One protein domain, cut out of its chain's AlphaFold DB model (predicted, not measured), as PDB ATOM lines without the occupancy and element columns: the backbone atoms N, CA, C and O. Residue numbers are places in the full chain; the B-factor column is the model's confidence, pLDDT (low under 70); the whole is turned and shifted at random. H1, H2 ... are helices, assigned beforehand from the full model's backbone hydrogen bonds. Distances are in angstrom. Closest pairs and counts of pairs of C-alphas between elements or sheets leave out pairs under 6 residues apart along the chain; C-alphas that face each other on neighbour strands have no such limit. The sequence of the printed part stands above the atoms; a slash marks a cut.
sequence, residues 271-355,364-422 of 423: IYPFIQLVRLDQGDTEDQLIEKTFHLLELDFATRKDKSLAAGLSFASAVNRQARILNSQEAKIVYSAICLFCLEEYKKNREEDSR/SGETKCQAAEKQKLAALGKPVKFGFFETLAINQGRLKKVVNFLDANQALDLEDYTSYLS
ATOM      1  N   ILE A 271     135.453 109.890  93.425       90.38
ATOM      2  CA  ILE A 271     136.499 109.268  92.599       90.38
ATOM      3  C   ILE A 271     136.145 109.270  91.106       90.38
ATOM      4  O   ILE A 271     137.019 109.454  90.265       90.38
ATOM      5  N   TYR A 272     134.869 109.106  90.760       86.62
ATOM      6  CA  TYR A 272     134.431 109.018  89.365       86.62
ATOM      7  C   TYR A 272     134.502 110.363  88.621       86.62
ATOM      8  O   TYR A 272     135.166 110.414  87.582       86.62
ATOM      9  N   PRO A 273     133.895 111.461  89.121       87.19
ATOM     10  CA  PRO A 273     134.055 112.777  88.516       87.19
ATOM     11  C   PRO A 273     135.498 113.283  88.606       87.19
ATOM     12  O   PRO A 273     135.934 113.974  87.695       87.19
ATOM     13  N   PHE A 274     136.265 112.901  89.637       91.25
ATOM     14  CA  PHE A 274     137.691 113.229  89.717       91.25
ATOM     15  C   PHE A 274     138.484 112.644  88.539       91.25
ATOM     16  O   PHE A 274     139.205 113.369  87.861       91.25
ATOM     17  N   ILE A 275     138.321 111.347  88.256       87.56
ATOM     18  CA  ILE A 275     139.026 110.686  87.147       87.56
ATOM     19  C   ILE A 275     138.659 111.322  85.806       87.56
ATOM     20  O   ILE A 275     139.533 111.523  84.966       87.56
ATOM     21  N   GLN A 276     137.384 111.661  85.604       82.44
ATOM     22  CA  GLN A 276     136.951 112.382  84.407       82.44
ATOM     23  C   GLN A 276     137.660 113.736  84.287       82.44
ATOM     24  O   GLN A 276     138.228 114.042  83.242       82.44
ATOM     25  N   LEU A 277     137.652 114.510  85.367       85.94
ATOM     26  CA  LEU A 277     138.222 115.849  85.422       85.94
ATOM     27  C   LEU A 277     139.732 115.848  85.153       85.94
ATOM     28  O   LEU A 277     140.201 116.644  84.353       85.94
ATOM     29  N   VAL A 278     140.496 114.926  85.744       86.50
ATOM     30  CA  VAL A 278     141.960 114.910  85.563       86.50
ATOM     31  C   VAL A 278     142.392 114.285  84.232       86.50
ATOM     32  O   VAL A 278     143.402 114.697  83.664       86.50
ATOM     33  N   ARG A 279     141.660 113.290  83.713       85.62
ATOM     34  CA  ARG A 279     142.100 112.532  82.525       85.62
ATOM     35  C   ARG A 279     141.522 113.034  81.206       85.62
ATOM     36  O   ARG A 279     142.140 112.805  80.169       85.62
ATOM     37  N   LEU A 280     140.349 113.669  81.221       74.94
ATOM     38  CA  LEU A 280     139.641 114.085  80.005       74.94
ATOM     39  C   LEU A 280     139.576 115.610  79.848       74.94
ATOM     40  O   LEU A 280     139.710 116.095  78.725       74.94
ATOM     41  N   ASP A 281     139.436 116.364  80.940       74.06
ATOM     42  CA  ASP A 281     139.336 117.828  80.889       74.06
ATOM     43  C   ASP A 281     140.732 118.472  80.973       74.06
ATOM     44  O   ASP A 281     141.215 118.890  82.024       74.06
ATOM     45  N   GLN A 282     141.420 118.543  79.830       69.88
ATOM     46  CA  GLN A 282     142.743 119.163  79.733       69.88
ATOM     47  C   GLN A 282     142.609 120.689  79.640       69.88
ATOM     48  O   GLN A 282     142.226 121.232  78.605       69.88
ATOM     49  N   GLY A 283     142.928 121.393  80.723       76.75
ATOM     50  CA  GLY A 283     142.924 122.859  80.738       76.75
ATOM     51  C   GLY A 283     143.083 123.491  82.117       76.75
ATOM     52  O   GLY A 283     143.475 124.654  82.201       76.75
ATOM     53  N   ASP A 284     142.821 122.736  83.183       85.00
ATOM     54  CA  ASP A 284     142.968 123.228  84.549       85.00
ATOM     55  C   ASP A 284     144.430 123.203  85.026       85.00
ATOM     56  O   ASP A 284     145.204 122.294  84.714       85.00
ATOM     57  N   THR A 285     144.803 124.189  85.841       88.56
ATOM     58  CA  THR A 285     146.063 124.172  86.597       88.56
ATOM     59  C   THR A 285     145.986 123.206  87.785       88.56
ATOM     60  O   THR A 285     144.897 122.865  88.243       88.56
ATOM     61  N   GLU A 286     147.131 122.792  88.346       87.88
ATOM     62  CA  GLU A 286     147.163 121.920  89.541       87.88
ATOM     63  C   GLU A 286     146.331 122.503  90.699       87.88
ATOM     64  O   GLU A 286     145.523 121.791  91.289       87.88
ATOM     65  N   ASP A 287     146.435 123.812  90.957       88.75
ATOM     66  CA  ASP A 287     145.640 124.503  91.983       88.75
ATOM     67  C   ASP A 287     144.126 124.405  91.719       88.75
ATOM     68  O   ASP A 287     143.351 124.140  92.641       88.75
ATOM     69  N   GLN A 288     143.697 124.571  90.463       91.62
ATOM     70  CA  GLN A 288     142.287 124.450  90.073       91.62
ATOM     71  C   GLN A 288     141.786 123.010  90.220       91.62
ATOM     72  O   GLN A 288     140.669 122.791  90.692       91.62
ATOM     73  N   LEU A 289     142.612 122.023  89.861       92.56
ATOM     74  CA  LEU A 289     142.296 120.608  90.050       92.56
ATOM     75  C   LEU A 289     142.148 120.275  91.539       92.56
ATOM     76  O   LEU A 289     141.207 119.574  91.910       92.56
ATOM     77  N   ILE A 290     143.024 120.802  92.402       93.69
ATOM     78  CA  ILE A 290     142.934 120.621  93.858       93.69
ATOM     79  C   ILE A 290     141.630 121.216  94.398       93.69
ATOM     80  O   ILE A 290     140.925 120.541  95.147       93.69
ATOM     81  N   GLU A 291     141.274 122.443  94.006       92.94
ATOM     82  CA  GLU A 291     140.048 123.114  94.463       92.94
ATOM     83  C   GLU A 291     138.780 122.376  94.004       92.94
ATOM     84  O   GLU A 291     137.901 122.074  94.815       92.94
ATOM     85  N   LYS A 292     138.709 121.988  92.724       94.38
ATOM     86  CA  LYS A 292     137.593 121.185  92.204       94.38
ATOM     87  C   LYS A 292     137.509 119.830  92.908       94.38
ATOM     88  O   LYS A 292     136.417 119.403  93.279       94.38
ATOM     89  N   THR A 293     138.645 119.174  93.155       95.50
ATOM     90  CA  THR A 293     138.695 117.903  93.894       95.50
ATOM     91  C   THR A 293     138.209 118.078  95.329       95.50
ATOM     92  O   THR A 293     137.398 117.284  95.795       95.50
ATOM     93  N   PHE A 294     138.631 119.140  96.018       95.56
ATOM     94  CA  PHE A 294     138.139 119.480  97.352       95.56
ATOM     95  C   PHE A 294     136.610 119.625  97.370       95.56
ATOM     96  O   PHE A 294     135.954 119.001  98.204       95.56
ATOM     97  N   HIS A 295     136.020 120.325  96.398       95.56
ATOM     98  CA  HIS A 295     134.562 120.419  96.288       95.56
ATOM     99  C   HIS A 295     133.880 119.069  96.025       95.56
ATOM    100  O   HIS A 295     132.819 118.800  96.588       95.56
ATOM    101  N   LEU A 296     134.482 118.182  95.225       95.19
ATOM    102  CA  LEU A 296     133.969 116.815  95.050       95.19
ATOM    103  C   LEU A 296     133.967 116.034  96.374       95.19
ATOM    104  O   LEU A 296     133.013 115.304  96.654       95.19
ATOM    105  N   LEU A 297     135.003 116.205  97.202       96.25
ATOM    106  CA  LEU A 297     135.072 115.597  98.532       96.25
ATOM    107  C   LEU A 297     133.984 116.148  99.463       96.25
ATOM    108  O   LEU A 297     133.337 115.365 100.161       96.25
ATOM    109  N   GLU A 298     133.742 117.461  99.448       95.06
ATOM    110  CA  GLU A 298     132.658 118.081 100.220       95.06
ATOM    111  C   GLU A 298     131.283 117.552  99.801       95.06
ATOM    112  O   GLU A 298     130.487 117.170 100.660       95.06
ATOM    113  N   LEU A 299     131.013 117.474  98.494       93.44
ATOM    114  CA  LEU A 299     129.749 116.966  97.957       93.44
ATOM    115  C   LEU A 299     129.518 115.494  98.318       93.44
ATOM    116  O   LEU A 299     128.414 115.121  98.723       93.44
ATOM    117  N   ASP A 300     130.548 114.652  98.226       93.12
ATOM    118  CA  ASP A 300     130.427 113.247  98.619       93.12
ATOM    119  C   ASP A 300     130.222 113.127 100.139       93.12
ATOM    120  O   ASP A 300     129.303 112.443 100.605       93.12
ATOM    121  N   PHE A 301     130.995 113.859 100.946       93.62
ATOM    122  CA  PHE A 301     130.805 113.873 102.395       93.62
ATOM    123  C   PHE A 301     129.420 114.398 102.791       93.62
ATOM    124  O   PHE A 301     128.821 113.873 103.736       93.62
ATOM    125  N   ALA A 302     128.854 115.359 102.051       92.00
ATOM    126  CA  ALA A 302     127.514 115.907 102.259       92.00
ATOM    127  C   ALA A 302     126.411 114.829 102.216       92.00
ATOM    128  O   ALA A 302     125.408 114.964 102.917       92.00
ATOM    129  N   THR A 303     126.639 113.700 101.543       87.81
ATOM    130  CA  THR A 303     125.687 112.576 101.494       87.81
ATOM    131  C   THR A 303     125.621 111.761 102.796       87.81
ATOM    132  O   THR A 303     124.660 111.024 103.030       87.81
ATOM    133  N   ARG A 304     126.622 111.880 103.683       87.31
ATOM    134  CA  ARG A 304     126.681 111.129 104.949       87.31
ATOM    135  C   ARG A 304     125.746 111.701 106.012       87.31
ATOM    136  O   ARG A 304     125.579 112.910 106.106       87.31
ATOM    137  N   LYS A 305     125.196 110.846 106.877       87.50
ATOM    138  CA  LYS A 305     124.350 111.293 108.000       87.50
ATOM    139  C   LYS A 305     125.147 111.965 109.125       87.50
ATOM    140  O   LYS A 305     124.695 112.958 109.674       87.50
ATOM    141  N   ASP A 306     126.312 111.416 109.464       89.94
ATOM    142  CA  ASP A 306     127.192 111.951 110.509       89.94
ATOM    143  C   ASP A 306     128.143 113.005 109.921       89.94
ATOM    144  O   ASP A 306     128.883 112.709 108.977       89.94
ATOM    145  N   LYS A 307     128.092 114.223 110.475       91.06
ATOM    146  CA  LYS A 307     128.910 115.393 110.100       91.06
ATOM    147  C   LYS A 307     129.961 115.764 111.149       91.06
ATOM    148  O   LYS A 307     130.558 116.834 111.088       91.06
ATOM    149  N   SER A 308     130.184 114.905 112.141       91.25
ATOM    150  CA  SER A 308     131.199 115.153 113.159       91.25
ATOM    151  C   SER A 308     132.607 115.181 112.556       91.25
ATOM    152  O   SER A 308     132.906 114.476 111.589       91.25
ATOM    153  N   LEU A 309     133.523 115.913 113.197       89.94
ATOM    154  CA  LEU A 309     134.940 115.905 112.818       89.94
ATOM    155  C   LEU A 309     135.528 114.481 112.736       89.94
ATOM    156  O   LEU A 309     136.342 114.190 111.864       89.94
ATOM    157  N   ALA A 310     135.108 113.570 113.621       90.94
ATOM    158  CA  ALA A 310     135.555 112.178 113.586       90.94
ATOM    159  C   ALA A 310     135.078 111.448 112.317       90.94
ATOM    160  O   ALA A 310     135.853 110.707 111.705       90.94
ATOM    161  N   ALA A 311     133.834 111.688 111.889       92.31
ATOM    162  CA  ALA A 311     133.311 111.167 110.631       92.31
ATOM    163  C   ALA A 311     134.035 111.761 109.415       92.31
ATOM    164  O   ALA A 311     134.307 111.020 108.466       92.31
ATOM    165  N   GLY A 312     134.400 113.047 109.464       93.62
ATOM    166  CA  GLY A 312     135.224 113.711 108.448       93.62
ATOM    167  C   GLY A 312     136.605 113.063 108.304       93.62
ATOM    168  O   GLY A 312     136.989 112.659 107.209       93.62
ATOM    169  N   LEU A 313     137.318 112.840 109.413       93.06
ATOM    170  CA  LEU A 313     138.621 112.155 109.391       93.06
ATOM    171  C   LEU A 313     138.510 110.694 108.918       93.06
ATOM    172  O   LEU A 313     139.350 110.204 108.163       93.06
ATOM    173  N   SER A 314     137.442 109.991 109.306       92.56
ATOM    174  CA  SER A 314     137.160 108.637 108.811       92.56
ATOM    175  C   SER A 314     136.876 108.617 107.301       92.56
ATOM    176  O   SER A 314     137.334 107.715 106.592       92.56
ATOM    177  N   PHE A 315     136.148 109.617 106.790       93.81
ATOM    178  CA  PHE A 315     135.932 109.815 105.356       93.81
ATOM    179  C   PHE A 315     137.253 110.070 104.629       93.81
ATOM    180  O   PHE A 315     137.557 109.323 103.704       93.81
ATOM    181  N   ALA A 316     138.067 111.017 105.096       93.88
ATOM    182  CA  ALA A 316     139.381 111.319 104.530       93.88
ATOM    183  C   ALA A 316     140.287 110.079 104.461       93.88
ATOM    184  O   ALA A 316     140.890 109.799 103.431       93.88
ATOM    185  N   SER A 317     140.305 109.256 105.513       90.81
ATOM    186  CA  SER A 317     141.043 107.987 105.512       90.81
ATOM    187  C   SER A 317     140.527 107.005 104.448       90.81
ATOM    188  O   SER A 317     141.298 106.247 103.859       90.81
ATOM    189  N   ALA A 318     139.217 106.990 104.188       89.12
ATOM    190  CA  ALA A 318     138.637 106.170 103.129       89.12
ATOM    191  C   ALA A 318     138.962 106.703 101.725       89.12
ATOM    192  O   ALA A 318     139.201 105.884 100.842       89.12
ATOM    193  N   VAL A 319     138.991 108.026 101.540       91.94
ATOM    194  CA  VAL A 319     139.430 108.687 100.298       91.94
ATOM    195  C   VAL A 319     140.896 108.353 100.030       91.94
ATOM    196  O   VAL A 319     141.206 107.874  98.945       91.94
ATOM    197  N   ASN A 320     141.771 108.473 101.037       88.81
ATOM    198  CA  ASN A 320     143.196 108.171 100.889       88.81
ATOM    199  C   ASN A 320     143.436 106.718 100.447       88.81
ATOM    200  O   ASN A 320     144.173 106.444  99.509       88.81
ATOM    201  N   ARG A 321     142.715 105.758 101.046       85.62
ATOM    202  CA  ARG A 321     142.778 104.353 100.602       85.62
ATOM    203  C   ARG A 321     142.333 104.158  99.153       85.62
ATOM    204  O   ARG A 321     142.884 103.296  98.481       85.62
ATOM    205  N   GLN A 322     141.326 104.903  98.701       86.25
ATOM    206  CA  GLN A 322     140.842 104.838  97.320       86.25
ATOM    207  C   GLN A 322     141.807 105.503  96.334       86.25
ATOM    208  O   GLN A 322     141.858 105.077  95.188       86.25
ATOM    209  N   ALA A 323     142.598 106.486  96.768       88.25
ATOM    210  CA  ALA A 323     143.579 107.162  95.923       88.25
ATOM    211  C   ALA A 323     144.702 106.234  95.419       88.25
ATOM    212  O   ALA A 323     145.353 106.563  94.440       88.25
ATOM    213  N   ARG A 324     144.878 105.038  96.002       85.94
ATOM    214  CA  ARG A 324     145.859 104.028  95.553       85.94
ATOM    215  C   ARG A 324     145.620 103.478  94.140       85.94
ATOM    216  O   ARG A 324     146.497 102.832  93.581       85.94
ATOM    217  N   ILE A 325     144.436 103.698  93.568       85.94
ATOM    218  CA  ILE A 325     144.135 103.371  92.163       85.94
ATOM    219  C   ILE A 325     144.667 104.431  91.181       85.94
ATOM    220  O   ILE A 325     144.612 104.251  89.965       85.94
ATOM    221  N   LEU A 326     145.118 105.569  91.703       89.19
ATOM    222  CA  LEU A 326     145.548 106.729  90.939       89.19
ATOM    223  C   LEU A 326     147.065 106.720  90.755       89.19
ATOM    224  O   LEU A 326     147.795 106.141  91.558       89.19
ATOM    225  N   ASN A 327     147.547 107.390  89.709       87.75
ATOM    226  CA  ASN A 327     148.988 107.607  89.562       87.75
ATOM    227  C   ASN A 327     149.500 108.635  90.588       87.75
ATOM    228  O   ASN A 327     148.720 109.333  91.234       87.75
ATOM    229  N   SER A 328     150.820 108.754  90.729       86.50
ATOM    230  CA  SER A 328     151.441 109.620  91.742       86.50
ATOM    231  C   SER A 328     151.026 111.092  91.635       86.50
ATOM    232  O   SER A 328     150.821 111.753  92.653       86.50
ATOM    233  N   GLN A 329     150.852 111.610  90.418       87.50
ATOM    234  CA  GLN A 329     150.422 112.989  90.194       87.50
ATOM    235  C   GLN A 329     148.957 113.197  90.606       87.50
ATOM    236  O   GLN A 329     148.639 114.150  91.315       87.50
ATOM    237  N   GLU A 330     148.073 112.286  90.205       91.69
ATOM    238  CA  GLU A 330     146.660 112.275  90.588       91.69
ATOM    239  C   GLU A 330     146.489 112.123  92.110       91.69
ATOM    240  O   GLU A 330     145.731 112.867  92.733       91.69
ATOM    241  N   ALA A 331     147.227 111.198  92.729       90.56
ATOM    242  CA  ALA A 331     147.202 110.959  94.168       90.56
ATOM    243  C   ALA A 331     147.657 112.195  94.959       90.56
ATOM    244  O   ALA A 331     147.019 112.553  95.949       90.56
ATOM    245  N   LYS A 332     148.682 112.916  94.482       89.88
ATOM    246  CA  LYS A 332     149.137 114.178  95.087       89.88
ATOM    247  C   LYS A 332     148.039 115.249  95.092       89.88
ATOM    248  O   LYS A 332     147.872 115.947  96.093       89.88
ATOM    249  N   ILE A 333     147.269 115.369  94.007       92.56
ATOM    250  CA  ILE A 333     146.123 116.294  93.935       92.56
ATOM    251  C   ILE A 333     145.079 115.919  94.995       92.56
ATOM    252  O   ILE A 333     144.621 116.779  95.752       92.56
ATOM    253  N   VAL A 334     144.737 114.630  95.092       93.81
ATOM    254  CA  VAL A 334     143.773 114.128  96.082       93.81
ATOM    255  C   VAL A 334     144.273 114.342  97.509       93.81
ATOM    256  O   VAL A 334     143.499 114.787  98.353       93.81
ATOM    257  N   TYR A 335     145.551 114.094  97.787       92.19
ATOM    258  CA  TYR A 335     146.149 114.320  99.102       92.19
ATOM    259  C   TYR A 335     146.051 115.793  99.527       92.19
ATOM    260  O   TYR A 335     145.594 116.101 100.632       92.19
ATOM    261  N   SER A 336     146.389 116.721  98.629       92.38
ATOM    262  CA  SER A 336     146.230 118.159  98.871       92.38
ATOM    263  C   SER A 336     144.766 118.522  99.142       92.38
ATOM    264  O   SER A 336     144.468 119.233 100.104       92.38
ATOM    265  N   ALA A 337     143.828 117.974  98.365       95.12
ATOM    266  CA  ALA A 337     142.397 118.175  98.583       95.12
ATOM    267  C   ALA A 337     141.904 117.585  99.922       95.12
ATOM    268  O   ALA A 337     141.078 118.202 100.593       95.12
ATOM    269  N   ILE A 338     142.436 116.436 100.360       94.62
ATOM    270  CA  ILE A 338     142.166 115.852 101.685       94.62
ATOM    271  C   ILE A 338     142.644 116.790 102.797       94.62
ATOM    272  O   ILE A 338     141.925 116.977 103.784       94.62
ATOM    273  N   CYS A 339     143.829 117.391 102.648       92.94
ATOM    274  CA  CYS A 339     144.346 118.368 103.606       92.94
ATOM    275  C   CYS A 339     143.386 119.554 103.747       92.94
ATOM    276  O   CYS A 339     142.998 119.898 104.867       92.94
ATOM    277  N   LEU A 340     142.952 120.127 102.618       94.44
ATOM    278  CA  LEU A 340     141.967 121.211 102.604       94.44
ATOM    279  C   LEU A 340     140.655 120.786 103.271       94.44
ATOM    280  O   LEU A 340     140.171 121.484 104.161       94.44
ATOM    281  N   PHE A 341     140.134 119.614 102.907       96.12
ATOM    282  CA  PHE A 341     138.905 119.053 103.461       96.12
ATOM    283  C   PHE A 341     138.955 118.909 104.982       96.12
ATOM    284  O   PHE A 341     138.075 119.405 105.683       96.12
ATOM    285  N   CYS A 342     140.000 118.281 105.523       94.50
ATOM    286  CA  CYS A 342     140.097 118.039 106.963       94.50
ATOM    287  C   CYS A 342     140.207 119.342 107.767       94.50
ATOM    288  O   CYS A 342     139.650 119.446 108.862       94.50
ATOM    289  N   LEU A 343     140.938 120.326 107.237       93.94
ATOM    290  CA  LEU A 343     141.117 121.625 107.882       93.94
ATOM    291  C   LEU A 343     139.838 122.470 107.811       93.94
ATOM    292  O   LEU A 343     139.516 123.152 108.784       93.94
ATOM    293  N   GLU A 344     139.072 122.377 106.723       93.62
ATOM    294  CA  GLU A 344     137.783 123.063 106.608       93.62
ATOM    295  C   GLU A 344     136.714 122.433 107.511       93.62
ATOM    296  O   GLU A 344     136.019 123.145 108.236       93.62
ATOM    297  N   GLU A 345     136.638 121.102 107.578       93.38
ATOM    298  CA  GLU A 345     135.733 120.411 108.506       93.38
ATOM    299  C   GLU A 345     136.074 120.706 109.972       93.38
ATOM    300  O   GLU A 345     135.176 120.846 110.808       93.38
ATOM    301  N   TYR A 346     137.365 120.859 110.293       92.38
ATOM    302  CA  TYR A 346     137.802 121.335 111.603       92.38
ATOM    303  C   TYR A 346     137.284 122.745 111.906       92.38
ATOM    304  O   TYR A 346     136.776 122.969 113.007       92.38
ATOM    305  N   LYS A 347     137.404 123.679 110.953       90.69
ATOM    306  CA  LYS A 347     136.926 125.059 111.112       90.69
ATOM    307  C   LYS A 347     135.416 125.107 111.338       90.69
ATOM    308  O   LYS A 347     135.002 125.639 112.363       90.69
ATOM    309  N   LYS A 348     134.624 124.456 110.476       89.25
ATOM    310  CA  LYS A 348     133.156 124.370 110.613       89.25
ATOM    311  C   LYS A 348     132.752 123.818 111.986       89.25
ATOM    312  O   LYS A 348     132.027 124.464 112.735       89.25
ATOM    313  N   ASN A 349     133.331 122.680 112.388       87.12
ATOM    314  CA  ASN A 349     133.061 122.078 113.703       87.12
ATOM    315  C   ASN A 349     133.502 122.971 114.877       87.12
ATOM    316  O   ASN A 349     133.011 122.793 115.992       87.12
ATOM    317  N   ARG A 350     134.479 123.868 114.688       84.06
ATOM    318  CA  ARG A 350     134.938 124.782 115.740       84.06
ATOM    319  C   ARG A 350     134.041 126.010 115.857       84.06
ATOM    320  O   ARG A 350     133.800 126.431 116.984       84.06
ATOM    321  N   GLU A 351     133.569 126.544 114.738       82.62
ATOM    322  CA  GLU A 351     132.633 127.673 114.677       82.62
ATOM    323  C   GLU A 351     131.259 127.304 115.259       82.62
ATOM    324  O   GLU A 351     130.641 128.113 115.946       82.62
ATOM    325  N   GLU A 352     130.820 126.056 115.076       80.69
ATOM    326  CA  GLU A 352     129.578 125.526 115.659       80.69
ATOM    327  C   GLU A 352     129.698 125.176 117.161       80.69
ATOM    328  O   GLU A 352     128.688 125.019 117.856       80.69
ATOM    329  N   ASP A 353     130.918 125.047 117.701       73.69
ATOM    330  CA  ASP A 353     131.153 124.684 119.106       73.69
ATOM    331  C   ASP A 353     131.086 125.930 120.004       73.69
ATOM    332  O   ASP A 353     132.099 126.559 120.308       73.69
ATOM    333  N   SER A 354     129.884 126.244 120.495       62.84
ATOM    334  CA  SER A 354     129.602 127.373 121.404       62.84
ATOM    335  C   SER A 354     130.315 127.306 122.767       62.84
ATOM    336  O   SER A 354     130.240 128.240 123.571       62.84
ATOM    337  N   ARG A 355     131.035 126.215 123.057       63.81
ATOM    338  CA  ARG A 355     131.865 126.060 124.259       63.81
ATOM    339  C   ARG A 355     133.187 126.793 124.070       63.81
ATOM    340  O   ARG A 355     134.227 126.209 123.748       63.81
ATOM    341  N   SER A 364     142.405 130.905 121.876       77.00
ATOM    342  CA  SER A 364     141.108 131.292 121.317       77.00
ATOM    343  C   SER A 364     140.731 130.425 120.111       77.00
ATOM    344  O   SER A 364     141.589 129.893 119.398       77.00
ATOM    345  N   GLY A 365     139.422 130.259 119.884       76.19
ATOM    346  CA  GLY A 365     138.923 129.578 118.687       76.19
ATOM    347  C   GLY A 365     139.455 130.226 117.409       76.19
ATOM    348  O   GLY A 365     139.937 129.520 116.530       76.19
ATOM    349  N   GLU A 366     139.484 131.556 117.378       82.19
ATOM    350  CA  GLU A 366     139.977 132.350 116.255       82.19
ATOM    351  C   GLU A 366     141.446 132.063 115.919       82.19
ATOM    352  O   GLU A 366     141.756 131.762 114.770       82.19
ATOM    353  N   THR A 367     142.351 132.039 116.906       83.19
ATOM    354  CA  THR A 367     143.766 131.707 116.658       83.19
ATOM    355  C   THR A 367     143.932 130.275 116.148       83.19
ATOM    356  O   THR A 367     144.802 130.010 115.322       83.19
ATOM    357  N   LYS A 368     143.082 129.335 116.583       84.12
ATOM    358  CA  LYS A 368     143.096 127.968 116.043       84.12
ATOM    359  C   LYS A 368     142.576 127.904 114.604       84.12
ATOM    360  O   LYS A 368     143.125 127.139 113.818       84.12
ATOM    361  N   CYS A 369     141.556 128.685 114.252       86.62
ATOM    362  CA  CYS A 369     141.066 128.776 112.874       86.62
ATOM    363  C   CYS A 369     142.090 129.466 111.957       86.62
ATOM    364  O   CYS A 369     142.334 128.982 110.856       86.62
ATOM    365  N   GLN A 370     142.767 130.517 112.430       87.06
ATOM    366  CA  GLN A 370     143.871 131.166 111.709       87.06
ATOM    367  C   GLN A 370     145.049 130.208 111.487       87.06
ATOM    368  O   GLN A 370     145.595 130.139 110.387       87.06
ATOM    369  N   ALA A 371     145.412 129.419 112.504       87.56
ATOM    370  CA  ALA A 371     146.440 128.394 112.369       87.56
ATOM    371  C   ALA A 371     146.038 127.299 111.361       87.56
ATOM    372  O   ALA A 371     146.871 126.873 110.565       87.56
ATOM    373  N   ALA A 372     144.765 126.888 111.340       89.31
ATOM    374  CA  ALA A 372     144.248 125.948 110.345       89.31
ATOM    375  C   ALA A 372     144.287 126.521 108.914       89.31
ATOM    376  O   ALA A 372     144.707 125.821 107.997       89.31
ATOM    377  N   GLU A 373     143.936 127.796 108.712       89.38
ATOM    378  CA  GLU A 373     144.058 128.462 107.402       89.38
ATOM    379  C   GLU A 373     145.507 128.553 106.923       89.38
ATOM    380  O   GLU A 373     145.827 128.266 105.769       89.38
ATOM    381  N   LYS A 374     146.425 128.872 107.833       90.19
ATOM    382  CA  LYS A 374     147.860 128.836 107.549       90.19
ATOM    383  C   LYS A 374     148.336 127.428 107.178       90.19
ATOM    384  O   LYS A 374     149.120 127.284 106.244       90.19
ATOM    385  N   GLN A 375     147.815 126.388 107.829       87.94
ATOM    386  CA  GLN A 375     148.111 125.003 107.461       87.94
ATOM    387  C   GLN A 375     147.557 124.635 106.070       87.94
ATOM    388  O   GLN A 375     148.233 123.927 105.327       87.94
ATOM    389  N   LYS A 376     146.383 125.154 105.672       88.38
ATOM    390  CA  LYS A 376     145.832 124.968 104.313       88.38
ATOM    391  C   LYS A 376     146.764 125.554 103.255       88.38
ATOM    392  O   LYS A 376     147.067 124.896 102.267       88.38
ATOM    393  N   LEU A 377     147.260 126.772 103.484       86.69
ATOM    394  CA  LEU A 377     148.226 127.411 102.587       86.69
ATOM    395  C   LEU A 377     149.534 126.611 102.495       86.69
ATOM    396  O   LEU A 377     150.062 126.444 101.397       86.69
ATOM    397  N   ALA A 378     150.019 126.075 103.618       86.00
ATOM    398  CA  ALA A 378     151.211 125.232 103.639       86.00
ATOM    399  C   ALA A 378     151.015 123.923 102.849       86.00
ATOM    400  O   ALA A 378     151.909 123.529 102.105       86.00
ATOM    401  N   ALA A 379     149.839 123.289 102.945       81.88
ATOM    402  CA  ALA A 379     149.499 122.092 102.167       81.88
ATOM    403  C   ALA A 379     149.473 122.349 100.648       81.88
ATOM    404  O   ALA A 379     149.781 121.455  99.869       81.88
ATOM    405  N   LEU A 380     149.183 123.584 100.228       81.56
ATOM    406  CA  LEU A 380     149.276 124.038  98.834       81.56
ATOM    407  C   LEU A 380     150.703 124.451  98.422       81.56
ATOM    408  O   LEU A 380     150.892 125.102  97.397       81.56
ATOM    409  N   GLY A 381     151.719 124.157  99.239       81.06
ATOM    410  CA  GLY A 381     153.113 124.512  98.963       81.06
ATOM    411  C   GLY A 381     153.425 126.007  99.080       81.06
ATOM    412  O   GLY A 381     154.510 126.441  98.686       81.06
ATOM    413  N   LYS A 382     152.509 126.820  99.622       85.38
ATOM    414  CA  LYS A 382     152.748 128.255  99.818       85.38
ATOM    415  C   LYS A 382     153.622 128.468 101.059       85.38
ATOM    416  O   LYS A 382     153.443 127.776 102.062       85.38
ATOM    417  N   PRO A 383     154.559 129.432 101.042       81.75
ATOM    418  CA  PRO A 383     155.389 129.723 102.203       81.75
ATOM    419  C   PRO A 383     154.545 130.359 103.312       81.75
ATOM    420  O   PRO A 383     153.912 131.396 103.112       81.75
ATOM    421  N   VAL A 384     154.561 129.757 104.502       86.88
ATOM    422  CA  VAL A 384     153.756 130.200 105.646       86.88
ATOM    423  C   VAL A 384     154.633 130.367 106.882       86.88
ATOM    424  O   VAL A 384     155.508 129.550 107.159       86.88
ATOM    425  N   LYS A 385     154.390 131.439 107.644       86.19
ATOM    426  CA  LYS A 385     155.004 131.668 108.957       86.19
ATOM    427  C   LYS A 385     153.941 131.607 110.050       86.19
ATOM    428  O   LYS A 385     152.989 132.397 110.046       86.19
ATOM    429  N   PHE A 386     154.141 130.697 110.996       84.81
ATOM    430  CA  PHE A 386     153.332 130.589 112.204       84.81
ATOM    431  C   PHE A 386     153.906 131.490 113.301       84.81
ATOM    432  O   PHE A 386     155.106 131.480 113.574       84.81
ATOM    433  N   GLY A 387     153.049 132.297 113.917       84.31
ATOM    434  CA  GLY A 387     153.353 133.028 115.138       84.31
ATOM    435  C   GLY A 387     153.334 132.106 116.358       84.31
ATOM    436  O   GLY A 387     152.818 130.992 116.307       84.31
ATOM    437  N   PHE A 388     153.847 132.588 117.491       83.56
ATOM    438  CA  PHE A 388     153.984 131.794 118.721       83.56
ATOM    439  C   PHE A 388     152.683 131.084 119.148       83.56
ATOM    440  O   PHE A 388     152.679 129.876 119.386       83.56
ATOM    441  N   PHE A 389     151.560 131.809 119.188       83.25
ATOM    442  CA  PHE A 389     150.268 131.240 119.585       83.25
ATOM    443  C   PHE A 389     149.669 130.289 118.542       83.25
ATOM    444  O   PHE A 389     148.960 129.359 118.911       83.25
ATOM    445  N   GLU A 390     149.978 130.470 117.259       85.00
ATOM    446  CA  GLU A 390     149.533 129.566 116.194       85.00
ATOM    447  C   GLU A 390     150.324 128.250 116.229       85.00
ATOM    448  O   GLU A 390     149.744 127.174 116.095       85.00
ATOM    449  N   THR A 391     151.627 128.313 116.519       84.75
ATOM    450  CA  THR A 391     152.462 127.125 116.755       84.75
ATOM    451  C   THR A 391     151.953 126.319 117.949       84.75
ATOM    452  O   THR A 391     151.871 125.090 117.890       84.75
ATOM    453  N   LEU A 392     151.560 126.990 119.035       83.19
ATOM    454  CA  LEU A 392     150.928 126.319 120.171       83.19
ATOM    455  C   LEU A 392     149.541 125.762 119.810       83.19
ATOM    456  O   LEU A 392     149.191 124.670 120.257       83.19
ATOM    457  N   ALA A 393     148.767 126.471 118.981       83.25
ATOM    458  CA  ALA A 393     147.437 126.049 118.544       83.25
ATOM    459  C   ALA A 393     147.472 124.734 117.758       83.25
ATOM    460  O   ALA A 393     146.675 123.837 118.040       83.25
ATOM    461  N   ILE A 394     148.414 124.596 116.820       85.94
ATOM    462  CA  ILE A 394     148.623 123.367 116.034       85.94
ATOM    463  C   ILE A 394     148.995 122.190 116.932       85.94
ATOM    464  O   ILE A 394     148.559 121.064 116.714       85.94
ATOM    465  N   ASN A 395     149.728 122.457 118.010       84.50
ATOM    466  CA  ASN A 395     150.178 121.442 118.952       84.50
ATOM    467  C   ASN A 395     149.176 121.132 120.074       84.50
ATOM    468  O   ASN A 395     149.538 120.450 121.041       84.50
ATOM    469  N   GLN A 396     147.914 121.570 119.962       82.00
ATOM    470  CA  GLN A 396     146.901 121.374 121.000       82.00
ATOM    471  C   GLN A 396     145.544 120.866 120.473       82.00
ATOM    472  O   GLN A 396     145.034 121.264 119.427       82.00
ATOM    473  N   GLY A 397     144.882 120.032 121.283       84.00
ATOM    474  CA  GLY A 397     143.453 119.736 121.156       84.00
ATOM    475  C   GLY A 397     143.060 118.996 119.873       84.00
ATOM    476  O   GLY A 397     143.752 118.082 119.432       84.00
ATOM    477  N   ARG A 398     141.897 119.355 119.308       84.56
ATOM    478  CA  ARG A 398     141.359 118.734 118.084       84.56
ATOM    479  C   ARG A 398     142.188 119.083 116.838       84.56
ATOM    480  O   ARG A 398     142.342 118.205 116.001       84.56
ATOM    481  N   LEU A 399     142.775 120.283 116.752       86.69
ATOM    482  CA  LEU A 399     143.626 120.679 115.618       86.69
ATOM    483  C   LEU A 399     144.884 119.808 115.528       86.69
ATOM    484  O   LEU A 399     145.180 119.291 114.458       86.69
ATOM    485  N   LYS A 400     145.543 119.530 116.662       88.19
ATOM    486  CA  LYS A 400     146.664 118.578 116.705       88.19
ATOM    487  C   LYS A 400     146.288 117.204 116.166       88.19
ATOM    488  O   LYS A 400     147.071 116.585 115.464       88.19
ATOM    489  N   LYS A 401     145.086 116.711 116.490       89.06
ATOM    490  CA  LYS A 401     144.616 115.416 115.972       89.06
ATOM    491  C   LYS A 401     144.487 115.431 114.449       89.06
ATOM    492  O   LYS A 401     144.811 114.429 113.829       89.06
ATOM    493  N   VAL A 402     144.029 116.546 113.873       89.75
ATOM    494  CA  VAL A 402     143.947 116.723 112.417       89.75
ATOM    495  C   VAL A 402     145.345 116.766 111.807       89.75
ATOM    496  O   VAL A 402     145.608 116.011 110.885       89.75
ATOM    497  N   VAL A 403     146.257 117.570 112.355       88.56
ATOM    498  CA  VAL A 403     147.631 117.681 111.832       88.56
ATOM    499  C   VAL A 403     148.374 116.350 111.928       88.56
ATOM    500  O   VAL A 403     148.831 115.851 110.913       88.56
ATOM    501  N   ASN A 404     148.353 115.691 113.090       88.38
ATOM    502  CA  ASN A 404     148.942 114.359 113.248       88.38
ATOM    503  C   ASN A 404     148.348 113.329 112.271       88.38
ATOM    504  O   ASN A 404     149.045 112.416 111.841       88.38
ATOM    505  N   PHE A 405     147.050 113.430 111.958       88.56
ATOM    506  CA  PHE A 405     146.412 112.564 110.969       88.56
ATOM    507  C   PHE A 405     146.936 112.840 109.556       88.56
ATOM    508  O   PHE A 405     147.194 111.891 108.821       88.56
ATOM    509  N   LEU A 406     147.097 114.107 109.170       87.44
ATOM    510  CA  LEU A 406     147.642 114.476 107.862       87.44
ATOM    511  C   LEU A 406     149.104 114.031 107.736       87.44
ATOM    512  O   LEU A 406     149.429 113.322 106.790       87.44
ATOM    513  N   ASP A 407     149.934 114.317 108.743       84.62
ATOM    514  CA  ASP A 407     151.348 113.920 108.774       84.62
ATOM    515  C   ASP A 407     151.515 112.392 108.661       84.62
ATOM    516  O   ASP A 407     152.363 111.902 107.917       84.62
ATOM    517  N   ALA A 408     150.668 111.617 109.352       80.69
ATOM    518  CA  ALA A 408     150.689 110.156 109.268       80.69
ATOM    519  C   ALA A 408     150.293 109.628 107.878       80.69
ATOM    520  O   ALA A 408     150.844 108.627 107.429       80.69
ATOM    521  N   ASN A 409     149.355 110.283 107.183       71.94
ATOM    522  CA  ASN A 409     149.004 109.897 105.813       71.94
ATOM    523  C   ASN A 409     150.096 110.294 104.812       71.94
ATOM    524  O   ASN A 409     150.336 109.541 103.878       71.94
ATOM    525  N   GLN A 410     150.796 111.409 105.038       71.56
ATOM    526  CA  GLN A 410     151.949 111.796 104.222       71.56
ATOM    527  C   GLN A 410     153.094 110.781 104.325       71.56
ATOM    528  O   GLN A 410     153.736 110.460 103.329       71.56
ATOM    529  N   ALA A 411     153.353 110.282 105.537       58.72
ATOM    530  CA  ALA A 411     154.387 109.282 105.782       58.72
ATOM    531  C   ALA A 411     154.059 107.935 105.118       58.72
ATOM    532  O   ALA A 411     154.954 107.308 104.565       58.72
ATOM    533  N   LEU A 412     152.784 107.526 105.107       57.12
ATOM    534  CA  LEU A 412     152.339 106.304 104.425       57.12
ATOM    535  C   LEU A 412     152.559 106.367 102.906       57.12
ATOM    536  O   LEU A 412     152.993 105.375 102.331       57.12
ATOM    537  N   ASP A 413     152.344 107.525 102.274       53.41
ATOM    538  CA  ASP A 413     152.638 107.710 100.844       53.41
ATOM    539  C   ASP A 413     154.153 107.653 100.541       53.41
ATOM    540  O   ASP A 413     154.552 107.245  99.451       53.41
ATOM    541  N   LEU A 414     155.016 108.027 101.497       50.50
ATOM    542  CA  LEU A 414     156.484 108.020 101.362       50.50
ATOM    543  C   LEU A 414     157.136 106.664 101.709       50.50
ATOM    544  O   LEU A 414     158.144 106.289 101.104       50.50
ATOM    545  N   GLU A 415     156.596 105.925 102.680       49.50
ATOM    546  CA  GLU A 415     157.079 104.590 103.068       49.50
ATOM    547  C   GLU A 415     156.663 103.515 102.062       49.50
ATOM    548  O   GLU A 415     157.502 102.691 101.690       49.50
ATOM    549  N   ASP A 416     155.427 103.581 101.543       48.88
ATOM    550  CA  ASP A 416     155.019 102.749 100.408       48.88
ATOM    551  C   ASP A 416     156.027 103.014  99.256       48.88
ATOM    552  O   ASP A 416     156.687 102.083  98.805       48.88
ATOM    553  N   TYR A 417     156.340 104.278  98.922       39.47
ATOM    554  CA  TYR A 417     157.308 104.657  97.870       39.47
ATOM    555  C   TYR A 417     158.752 104.136  98.055       39.47
ATOM    556  O   TYR A 417     159.392 103.733  97.082       39.47
ATOM    557  N   THR A 418     159.300 104.136  99.276       31.69
ATOM    558  CA  THR A 418     160.687 103.673  99.517       31.69
ATOM    559  C   THR A 418     160.818 102.150  99.513       31.69
ATOM    560  O   THR A 418     161.850 101.628  99.082       31.69
ATOM    561  N   SER A 419     159.763 101.422  99.894       34.75
ATOM    562  CA  SER A 419     159.731  99.958  99.781       34.75
ATOM    563  C   SER A 419     159.746  99.465  98.322       34.75
ATOM    564  O   SER A 419     160.258  98.381  98.054       34.75
ATOM    565  N   TYR A 420     159.291 100.294  97.372       38.47
ATOM    566  CA  TYR A 420     159.254  99.978  95.936       38.47
ATOM    567  C   TYR A 420     160.564 100.237  95.179       38.47
ATOM    568  O   TYR A 420     160.765  99.663  94.117       38.47
ATOM    569  N   LEU A 421     161.469 101.074  95.697       28.34
ATOM    570  CA  LEU A 421     162.797 101.290  95.092       28.34
ATOM    571  C   LEU A 421     163.853 100.286  95.586       28.34
ATOM    572  O   LEU A 421     165.007 100.351  95.164       28.34
ATOM    573  N   SER A 422     163.465  99.397  96.500       27.78
ATOM    574  CA  SER A 422     164.372  98.507  97.230       27.78
ATOM    575  C   SER A 422     164.300  97.036  96.799       27.78
ATOM    576  O   SER A 422     165.033  96.238  97.381       27.78
TER     577      SER A 422
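AT A GLANCE: This is residues 271 to 355 and 364 to 422 of the 423 residues of an uncharacterized protein of Fluoribacter gormanii (UniProt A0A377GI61). The long helix H4 runs through the middle of this domain, with H3 and H5 along two of its sides and H7 along a third; these four make a bundle, helices side by side at shallow tilts. The hairpin of H1 and H2 covers another side, where H2 crosses H4 at a steep angle, and the short H6 lies across H5 and makes a corner with H7. The printed part has 144 residues with seven named helices, H1 to H7 in order, and no named strand; its class is all helix. It is compact, with a radius of gyration of the C-alphas of 15.6 A, and rounded, spanning 45 by 39 by 27 A.

HOW THE PARTS SIT: Begin with H1, residues 271 to 279, and H2, residues 286 to 302, a helical hairpin at a shallow tilt of 14 degrees; its closest C-alphas, of Phe 274 and Thr 293, are 6.3 A apart. Go on to H3, residues 309 to 323, and H4, residues 328 to 351, the hub; they too form a helical hairpin, at 6 degrees, with C-alphas 323 and 331 closest at 5.5 A. H2 touches H4, on residues 333 to 341 alone, at a steep tilt of 54 degrees; look at Phe 294 and Ala 337, the closest C-alphas, 4.6 A apart. H5, residues 365 to 379, touches H4 at 6 degrees, opposite ways, closest at C-alphas 340 and 376, 5.7 A apart. H3 and H5 are apart. H6, residues 388 to 394, is about perpendicular to H5 at 77 degrees and touches it, closest at C-alphas 371 and 390, 5.1 A apart. H7, residues 397 to 420, touches H6 only at the corner, with C-alphas 394 and 400 closest at 5.2 A. H7 touches H4 with residues 398 to 406 alone, closest at C-alphas 339 and 406, 6.6 A apart, opposite ways at 10 degrees. H3 and H7 only just touch, with 3 pairs of C-alphas within 8 A, the closest Leu 313 and Val 402 at 7.6 A. In H1 to H6 every O i to N i+4 pair is within hydrogen-bond range; in H7, 18 of 20 are.

IN THESE COORDINATES: Find C-alpha 271 at (136.499, 109.268, 92.599), where H1 begins. H2 measures 24.2 A from first to last C-alpha, H3 20.9 A and H5 21.0 A. H4 runs 34.7 A from C-alpha 328 at (151.441, 109.620, 91.742). H7 runs 35.7 A and ends at C-alpha 420, at (159.254, 99.978, 95.936).

THE WHOLE: The C-alphas farthest apart, of Ser 354 and Ser 422, are 51.3 A apart. Residues 356 to 363 are not printed; C-alphas 355 and 364 stand 11.0 A apart across this cut. Of the links printed whole, none is long. Look for pLDDT under 70 at residue 282, residues 354 to 355 and residues 411 to 422.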